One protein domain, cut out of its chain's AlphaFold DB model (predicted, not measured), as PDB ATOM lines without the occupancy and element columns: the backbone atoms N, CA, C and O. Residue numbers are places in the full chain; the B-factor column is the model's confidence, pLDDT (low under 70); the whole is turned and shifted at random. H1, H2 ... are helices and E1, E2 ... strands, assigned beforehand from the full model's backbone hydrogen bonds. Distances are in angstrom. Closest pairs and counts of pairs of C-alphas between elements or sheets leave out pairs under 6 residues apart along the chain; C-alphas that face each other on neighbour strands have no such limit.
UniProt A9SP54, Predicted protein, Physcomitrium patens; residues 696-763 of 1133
ATOM      1  N   VAL A 696     172.060 191.550 140.677       60.38
ATOM      2  CA  VAL A 696     172.711 192.584 139.849       60.38
ATOM      3  C   VAL A 696     172.863 193.858 140.678       60.38
ATOM      4  O   VAL A 696     171.944 194.679 140.766       60.38
ATOM      5  N   ARG A 697     174.003 193.986 141.362       87.50
ATOM      6  CA  ARG A 697     174.277 195.071 142.311       87.50
ATOM      7  C   ARG A 697     174.480 196.373 141.555       87.50
ATOM      8  O   ARG A 697     175.280 196.434 140.622       87.50
ATOM      9  N   TYR A 698     173.794 197.422 141.991       96.75
ATOM     10  CA  TYR A 698     174.030 198.755 141.457       96.75
ATOM     11  C   TYR A 698     175.487 199.182 141.735       96.75
ATOM     12  O   TYR A 698     175.974 198.996 142.857       96.75
ATOM     13  N   PRO A 699     176.211 199.745 140.751       95.75
ATOM     14  CA  PRO A 699     177.587 200.181 140.946       95.75
ATOM     15  C   PRO A 699     177.638 201.272 142.015       95.75
ATOM     16  O   PRO A 699     176.932 202.271 141.927       95.75
ATOM     17  N   GLY A 700     178.482 201.070 143.027       96.19
ATOM     18  CA  GLY A 700     178.570 201.962 144.183       96.19
ATOM     19  C   GLY A 700     177.680 201.574 145.369       96.19
ATOM     20  O   GLY A 700     177.846 202.165 146.426       96.19
ATOM     21  N   VAL A 701     176.800 200.570 145.263       97.75
ATOM     22  CA  VAL A 701     175.982 200.100 146.399       97.75
ATOM     23  C   VAL A 701     176.493 198.756 146.924       97.75
ATOM     24  O   VAL A 701     176.651 197.795 146.170       97.75
ATOM     25  N   ALA A 702     176.733 198.669 148.235       97.12
ATOM     26  CA  ALA A 702     177.122 197.438 148.922       97.12
ATOM     27  C   ALA A 702     176.152 197.120 150.067       97.12
ATOM     28  O   ALA A 702     175.736 197.999 150.810       97.12
ATOM     29  N   LYS A 703     175.777 195.851 150.239       97.38
ATOM     30  CA  LYS A 703     174.915 195.413 151.346       97.38
ATOM     31  C   LYS A 703     175.783 195.038 152.546       97.38
ATOM     32  O   LYS A 703     176.564 194.095 152.445       97.38
ATOM     33  N   ILE A 704     175.642 195.756 153.660       97.00
ATOM     34  CA  ILE A 704     176.418 195.510 154.890       97.00
ATOM     35  C   ILE A 704     175.745 194.416 155.717       97.00
ATOM     36  O   ILE A 704     176.384 193.482 156.191       97.00
ATOM     37  N   ASN A 705     174.430 194.545 155.909       95.19
ATOM     38  CA  ASN A 705     173.626 193.616 156.694       95.19
ATOM     39  C   ASN A 705     172.182 193.565 156.159       95.19
ATOM     40  O   ASN A 705     171.846 194.189 155.154       95.19
ATOM     41  N   ALA A 706     171.310 192.806 156.825       93.50
ATOM     42  CA  ALA A 706     169.934 192.580 156.377       93.50
ATOM     43  C   ALA A 706     169.051 193.846 156.298       93.50
ATOM     44  O   ALA A 706     168.005 193.797 155.653       93.50
ATOM     45  N   LYS A 707     169.440 194.957 156.945       95.25
ATOM     46  CA  LYS A 707     168.666 196.211 157.037       95.25
ATOM     47  C   LYS A 707     169.493 197.466 156.706       95.25
ATOM     48  O   LYS A 707     169.088 198.567 157.077       95.25
ATOM     49  N   MET A 708     170.668 197.314 156.088       97.50
ATOM     50  CA  MET A 708     171.578 198.436 155.840       97.50
ATOM     51  C   MET A 708     172.460 198.234 154.604       97.50
ATOM     52  O   MET A 708     173.112 197.196 154.441       97.50
ATOM     53  N   TYR A 709     172.504 199.278 153.783       98.38
ATOM     54  CA  TYR A 709     173.280 199.397 152.558       98.38
ATOM     55  C   TYR A 709     174.248 200.578 152.670       98.38
ATOM     56  O   TYR A 709     173.937 201.601 153.273       98.38
ATOM     57  N   GLU A 710     175.421 200.419 152.084       98.25
ATOM     58  CA  GLU A 710     176.501 201.392 151.981       98.25
ATOM     59  C   GLU A 710     176.493 201.985 150.573       98.25
ATOM     60  O   GLU A 710     176.369 201.242 149.593       98.25
ATOM     61  N   ALA A 711     176.634 203.302 150.464       98.31
ATOM     62  CA  ALA A 711     176.777 203.993 149.189       98.31
ATOM     63  C   ALA A 711     178.200 204.546 149.034       98.31
ATOM     64  O   ALA A 711     178.727 205.208 149.926       98.31
ATOM     65  N   PHE A 712     178.794 204.327 147.865       97.56
ATOM     66  CA  PHE A 712     180.116 204.794 147.460       97.56
ATOM     67  C   PHE A 712     180.041 205.429 146.074       97.56
ATOM     68  O   PHE A 712     179.407 204.885 145.170       97.56
ATOM     69  N   TYR A 713     180.750 206.535 145.865       94.44
ATOM     70  CA  TYR A 713     180.780 207.202 144.563       94.44
ATOM     71  C   TYR A 713     181.630 206.455 143.520       94.44
ATOM     72  O   TYR A 713     181.288 206.431 142.337       94.44
ATOM     73  N   ARG A 714     182.731 205.814 143.935       87.19
ATOM     74  CA  ARG A 714     183.636 205.080 143.034       87.19
ATOM     75  C   ARG A 714     183.565 203.563 143.245       87.19
ATOM     76  O   ARG A 714     183.917 203.084 144.327       87.19
ATOM     77  N   PRO A 715     183.172 202.779 142.220       62.00
ATOM     78  CA  PRO A 715     183.346 201.331 142.221       62.00
ATOM     79  C   PRO A 715     184.835 200.960 142.188       62.00
ATOM     80  O   PRO A 715     185.578 201.437 141.333       62.00
ATOM     81  N   ARG A 716     185.237 200.098 143.127       56.16
ATOM     82  CA  ARG A 716     186.596 199.574 143.353       56.16
ATOM     83  C   ARG A 716     187.482 199.454 142.102       56.16
ATOM     84  O   ARG A 716     187.259 198.586 141.259       56.16
ATOM     85  N   LYS A 717     188.595 200.189 142.118       60.94
ATOM     86  CA  LYS A 717     189.910 199.589 141.838       60.94
ATOM     87  C   LYS A 717     190.713 199.547 143.135       60.94
ATOM     88  O   LYS A 717     191.012 198.465 143.629       60.94
ATOM     89  N   ASP A 718     190.872 200.705 143.765       73.00
ATOM     90  CA  ASP A 718     191.614 200.883 145.016       73.00
ATOM     91  C   ASP A 718     190.635 201.174 146.162       73.00
ATOM     92  O   ASP A 718     189.596 201.805 145.954       73.00
ATOM     93  N   LYS A 719     190.933 200.712 147.384       70.69
ATOM     94  CA  LYS A 719     190.072 200.988 148.554       70.69
ATOM     95  C   LYS A 719     190.126 202.457 148.976       70.69
ATOM     96  O   LYS A 719     189.116 203.012 149.387       70.69
ATOM     97  N   GLU A 720     191.296 203.073 148.851       76.44
ATOM     98  CA  GLU A 720     191.579 204.443 149.301       76.44
ATOM     99  C   GLU A 720     190.895 205.506 148.428       76.44
ATOM    100  O   GLU A 720     190.624 206.607 148.896       76.44
ATOM    101  N   SER A 721     190.539 205.167 147.181       81.06
ATOM    102  CA  SER A 721     189.804 206.045 146.263       81.06
ATOM    103  C   SER A 721     188.273 205.863 146.317       81.06
ATOM    104  O   SER A 721     187.551 206.449 145.502       81.06
ATOM    105  N   GLN A 722     187.754 205.074 147.272       88.12
ATOM    106  CA  GLN A 722     186.315 204.883 147.492       88.12
ATOM    107  C   GLN A 722     185.725 205.963 148.412       88.12
ATOM    108  O   GLN A 722     185.592 205.778 149.619       88.12
ATOM    109  N   GLU A 723     185.294 207.079 147.826       96.25
ATOM    110  CA  GLU A 723     184.533 208.107 148.545       96.25
ATOM    111  C   GLU A 723     183.182 207.544 149.027       96.25
ATOM    112  O   GLU A 723     182.305 207.215 148.220       96.25
ATOM    113  N   HIS A 724     183.033 207.412 150.346       97.31
ATOM    114  CA  HIS A 724     181.816 206.954 151.015       97.31
ATOM    115  C   HIS A 724     180.770 208.079 151.079       97.31
ATOM    116  O   HIS A 724     181.069 209.194 151.499       97.31
ATOM    117  N   ILE A 725     179.539 207.776 150.662       98.06
ATOM    118  CA  ILE A 725     178.407 208.713 150.598       98.06
ATOM    119  C   ILE A 725     177.519 208.592 151.845       98.06
ATOM    120  O   ILE A 725     176.963 209.591 152.295       98.06
ATOM    121  N   GLY A 726     177.360 207.389 152.408       98.19
ATOM    122  CA  GLY A 726     176.543 207.176 153.603       98.19
ATOM    123  C   GLY A 726     175.923 205.784 153.725       98.19
ATOM    124  O   GLY A 726     175.993 204.955 152.814       98.19
ATOM    125  N   TYR A 727     175.252 205.579 154.860       98.31
ATOM    126  CA  TYR A 727     174.513 204.363 155.198       98.31
ATOM    127  C   TYR A 727     173.001 204.569 155.037       98.31
ATOM    128  O   TYR A 727     172.441 205.546 155.534       98.31
ATOM    129  N   PHE A 728     172.330 203.620 154.389       98.38
ATOM    130  CA  PHE A 728     170.925 203.709 153.984       98.38
ATOM    131  C   PHE A 728     170.142 202.457 154.393       98.38
ATOM    132  O   PHE A 728     170.695 201.359 154.453       98.38
ATOM    133  N   ARG A 729     168.843 202.603 154.690       97.44
ATOM    134  CA  ARG A 729     167.992 201.489 155.164       97.44
ATOM    135  C   ARG A 729     167.487 200.585 154.031       97.44
ATOM    136  O   ARG A 729     167.288 199.394 154.261       97.44
ATOM    137  N   SER A 730     167.307 201.127 152.826       97.75
ATOM    138  CA  SER A 730     166.927 200.377 151.621       97.75
ATOM    139  C   SER A 730     168.024 200.423 150.552       97.75
ATOM    140  O   SER A 730     168.914 201.278 150.597       97.75
ATOM    141  N   GLU A 731     167.962 199.502 149.585       97.19
ATOM    142  CA  GLU A 731     168.860 199.523 148.427       97.19
ATOM    143  C   GLU A 731     168.570 200.756 147.556       97.19
ATOM    144  O   GLU A 731     169.494 201.478 147.196       97.19
ATOM    145  N   ASP A 732     167.295 201.064 147.301       97.00
ATOM    146  CA  ASP A 732     166.885 202.186 146.447       97.00
ATOM    147  C   ASP A 732     167.262 203.561 147.030       97.00
ATOM    148  O   ASP A 732     167.539 204.495 146.281       97.00
ATOM    149  N   ASP A 733     167.351 203.710 148.355       97.81
ATOM    150  CA  ASP A 733     167.883 204.931 148.980       97.81
ATOM    151  C   ASP A 733     169.385 205.101 148.732       97.81
ATOM    152  O   ASP A 733     169.825 206.197 148.373       97.81
ATOM    153  N   ALA A 734     170.160 204.014 148.853       98.12
ATOM    154  CA  ALA A 734     171.581 204.014 148.513       98.12
ATOM    155  C   ALA A 734     171.785 204.321 147.022       98.12
ATOM    156  O   ALA A 734     172.601 205.172 146.675       98.12
ATOM    157  N   VAL A 735     170.986 203.716 146.137       97.94
ATOM    158  CA  VAL A 735     170.991 203.999 144.690       97.94
ATOM    159  C   VAL A 735     170.680 205.465 144.411       97.94
ATOM    160  O   VAL A 735     171.429 206.128 143.694       97.94
ATOM    161  N   ARG A 736     169.621 206.013 145.022       98.00
ATOM    162  CA  ARG A 736     169.261 207.434 144.901       98.00
ATOM    163  C   ARG A 736     170.353 208.354 145.451       98.00
ATOM    164  O   ARG A 736     170.461 209.487 144.988       98.00
ATOM    165  N   ALA A 737     171.157 207.920 146.422       98.25
ATOM    166  CA  ALA A 737     172.311 208.671 146.920       98.25
ATOM    167  C   ALA A 737     173.508 208.625 145.949       98.25
ATOM    168  O   ALA A 737     173.990 209.686 145.551       98.25
ATOM    169  N   VAL A 738     173.921 207.436 145.482       98.06
ATOM    170  CA  VAL A 738     174.982 207.296 144.463       98.06
ATOM    171  C   VAL A 738     174.616 208.064 143.191       98.06
ATOM    172  O   VAL A 738     175.456 208.765 142.636       98.06
ATOM    173  N   MET A 739     173.356 208.009 142.750       98.00
ATOM    174  CA  MET A 739     172.912 208.708 141.541       98.00
ATOM    175  C   MET A 739     172.866 210.238 141.706       98.00
ATOM    176  O   MET A 739     173.180 210.959 140.756       98.00
ATOM    177  N   ARG A 740     172.527 210.755 142.898       98.06
ATOM    178  CA  ARG A 740     172.647 212.193 143.200       98.06
ATOM    179  C   ARG A 740     174.104 212.647 143.151       98.06
ATOM    180  O   ARG A 740     174.387 213.656 142.514       98.06
ATOM    181  N   GLU A 741     175.026 211.878 143.725       98.06
ATOM    182  CA  GLU A 741     176.460 212.197 143.686       98.06
ATOM    183  C   GLU A 741     177.050 212.059 142.266       98.06
ATOM    184  O   GLU A 741     177.839 212.902 141.838       98.06
ATOM    185  N   ALA A 742     176.589 211.072 141.485       97.56
ATOM    186  CA  ALA A 742     176.904 210.930 140.062       97.56
ATOM    187  C   ALA A 742     176.501 212.168 139.249       97.56
ATOM    188  O   ALA A 742     177.309 212.669 138.466       97.56
ATOM    189  N   LYS A 743     175.296 212.709 139.477       97.25
ATOM    190  CA  LYS A 743     174.857 213.974 138.866       97.25
ATOM    191  C   LYS A 743     175.672 215.168 139.381       97.25
ATOM    192  O   LYS A 743     176.190 215.925 138.562       97.25
ATOM    193  N   ARG A 744     175.866 215.303 140.703       97.31
ATOM    194  CA  ARG A 744     176.622 216.413 141.328       97.31
ATOM    195  C   ARG A 744     178.047 216.535 140.781       97.31
ATOM    196  O   ARG A 744     178.533 217.642 140.575       97.31
ATOM    197  N   ARG A 745     178.699 215.403 140.502       96.56
ATOM    198  CA  ARG A 745     180.065 215.326 139.953       96.56
ATOM    199  C   ARG A 745     180.127 215.162 138.427       96.56
ATOM    200  O   ARG A 745     181.187 214.829 137.905       96.56
ATOM    201  N   LYS A 746     179.014 215.378 137.709       96.38
ATOM    202  CA  LYS A 746     178.901 215.274 136.235       96.38
ATOM    203  C   LYS A 746     179.392 213.929 135.655       96.38
ATOM    204  O   LYS A 746     179.834 213.847 134.513       96.38
ATOM    205  N   ASN A 747     179.296 212.845 136.428       96.50
ATOM    206  CA  ASN A 747     179.694 211.496 136.023       96.50
ATOM    207  C   ASN A 747     178.506 210.746 135.410       96.50
ATOM    208  O   ASN A 747     177.915 209.837 136.006       96.50
ATOM    209  N   PHE A 748     178.154 211.158 134.194       94.75
ATOM    210  CA  PHE A 748     177.019 210.617 133.448       94.75
ATOM    211  C   PHE A 748     177.148 209.109 133.177       94.75
ATOM    212  O   PHE A 748     176.144 208.409 133.213       94.75
ATOM    213  N   ASN A 749     178.368 208.581 133.030       94.38
ATOM    214  CA  ASN A 749     178.619 207.146 132.831       94.38
ATOM    215  C   ASN A 749     178.193 206.285 134.036       94.38
ATOM    216  O   ASN A 749     177.691 205.175 133.857       94.38
ATOM    217  N   LEU A 750     178.372 206.784 135.266       95.00
ATOM    218  CA  LEU A 750     177.876 206.107 136.468       95.00
ATOM    219  C   LEU A 750     176.350 206.231 136.583       95.00
ATOM    220  O   LEU A 750     175.684 205.248 136.898       95.00
ATOM    221  N   ALA A 751     175.796 207.412 136.289       96.56
ATOM    222  CA  ALA A 751     174.351 207.635 136.317       96.56
ATOM    223  C   ALA A 751     173.601 206.771 135.283       96.56
ATOM    224  O   ALA A 751     172.585 206.175 135.630       96.56
ATOM    225  N   ALA A 752     174.122 206.651 134.056       95.62
ATOM    226  CA  ALA A 752     173.579 205.798 132.999       95.62
ATOM    227  C   ALA A 752     173.531 204.329 133.438       95.62
ATOM    228  O   ALA A 752     172.450 203.761 133.527       95.62
ATOM    229  N   ARG A 753     174.665 203.767 133.884       95.75
ATOM    230  CA  ARG A 753     174.732 202.381 134.388       95.75
ATOM    231  C   ARG A 753     173.771 202.092 135.544       95.75
ATOM    232  O   ARG A 753     173.319 200.960 135.694       95.75
ATOM    233  N   ILE A 754     173.475 203.088 136.380       96.81
ATOM    234  CA  ILE A 754     172.472 202.964 137.444       96.81
ATOM    235  C   ILE A 754     171.054 202.908 136.858       96.81
ATOM    236  O   ILE A 754     170.273 202.058 137.285       96.81
ATOM    237  N   MET A 755     170.733 203.750 135.867       95.00
ATOM    238  CA  MET A 755     169.448 203.698 135.153       95.00
ATOM    239  C   MET A 755     169.274 202.378 134.403       95.00
ATOM    240  O   MET A 755     168.233 201.750 134.559       95.00
ATOM    241  N   ASP A 756     170.292 201.901 133.682       94.44
ATOM    242  CA  ASP A 756     170.246 200.635 132.936       94.44
ATOM    243  C   ASP A 756     169.866 199.458 133.851       94.44
ATOM    244  O   ASP A 756     168.943 198.696 133.566       94.44
ATOM    245  N   ILE A 757     170.528 199.344 135.010       95.00
ATOM    246  CA  ILE A 757     170.238 198.303 136.010       95.00
ATOM    247  C   ILE A 757     168.850 198.503 136.634       95.00
ATOM    248  O   ILE A 757     168.153 197.520 136.896       95.00
ATOM    249  N   HIS A 758     168.412 199.747 136.846       94.06
ATOM    250  CA  HIS A 758     167.070 200.034 137.355       94.06
ATOM    251  C   HIS A 758     165.981 199.639 136.345       94.06
ATOM    252  O   HIS A 758     164.998 199.002 136.722       94.06
ATOM    253  N   HIS A 759     166.172 199.921 135.054       87.19
ATOM    254  CA  HIS A 759     165.283 199.475 133.981       87.19
ATOM    255  C   HIS A 759     165.258 197.943 133.875       87.19
ATOM    256  O   HIS A 759     164.182 197.348 133.900       87.19
ATOM    257  N   LEU A 760     166.419 197.278 133.883       85.88
ATOM    258  CA  LEU A 760     166.506 195.810 133.869       85.88
ATOM    259  C   LEU A 760     165.824 195.149 135.084       85.88
ATOM    260  O   LEU A 760     165.274 194.058 134.951       85.88
ATOM    261  N   ARG A 761     165.820 195.801 136.255       88.69
ATOM    262  CA  ARG A 761     165.098 195.342 137.458       88.69
ATOM    263  C   ARG A 761     163.596 195.656 137.437       88.69
ATOM    264  O   ARG A 761     162.825 194.919 138.049       88.69
ATOM    265  N   THR A 762     163.168 196.738 136.784       81.56
ATOM    266  CA  THR A 762     161.761 197.194 136.774       81.56
ATOM    267  C   THR A 762     160.935 196.626 135.622       81.56
ATOM    268  O   THR A 762     159.712 196.524 135.756       81.56
ATOM    269  N   VAL A 763     161.568 196.171 134.531       76.38
ATOM    270  CA  VAL A 763     160.913 195.377 133.478       76.38
ATOM    271  C   VAL A 763     160.471 194.032 134.063       76.38
ATOM    272  O   VAL A 763     161.204 193.042 134.082       76.38
TER     273      VAL A 763
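Overview. This is residues 696 to 763 of the 1133 residues of the protein "Predicted protein" of Physcomitrium patens (UniProt A9SP54). Look for a small three-strand sheet with H1 covering one face as a second layer; H2 folds back from H1 as a helical hairpin, clear of the sheet. The 68 printed residues run E1, E2, E3, H1, H2, class mixed; the sheet E1 E2 E3 is an antiparallel meander, each strand pairing with the one before. It is compact, radius of gyration of the C-alphas 11.3 A, spans 35 by 31 by 20 A.

Arrangement. Begin at E1, residues 701 to 705, a hairpin with E2, residues 708 to 712; N 702 and O 710 are 2.9 A apart. E2 and E3, residues 724 to 728, form another; N 711 and O 726 are 2.9 A apart. H1, residues 731 to 744, is on the sheet, height 8.7 A, over E2 and E3; its closest C-alphas to E2 are Ala 734 and Ala 711, 5.2 A. H2, residues 748 to 762, touches H1 with residues 748 to 754 alone, closest C-alphas Ala 751 and Met 739, 5.5 A, at a shallow tilt of 26 degrees, opposite ways. Both helices have every O i to N i+4 pair within hydrogen-bond range.

Along the chain. Find C-alpha 701 at (175.982, 200.100, 146.399), where E1 begins. H1 runs 19.9 A; H2 runs 20.6 A to C-alpha 762 at (161.761, 197.194, 136.774).

Size, cuts and confidence. The printed part has no cut; the E2 to E3 link is long, 11 residues. pLDDT is under 70 at residues 696 and 715 to 717.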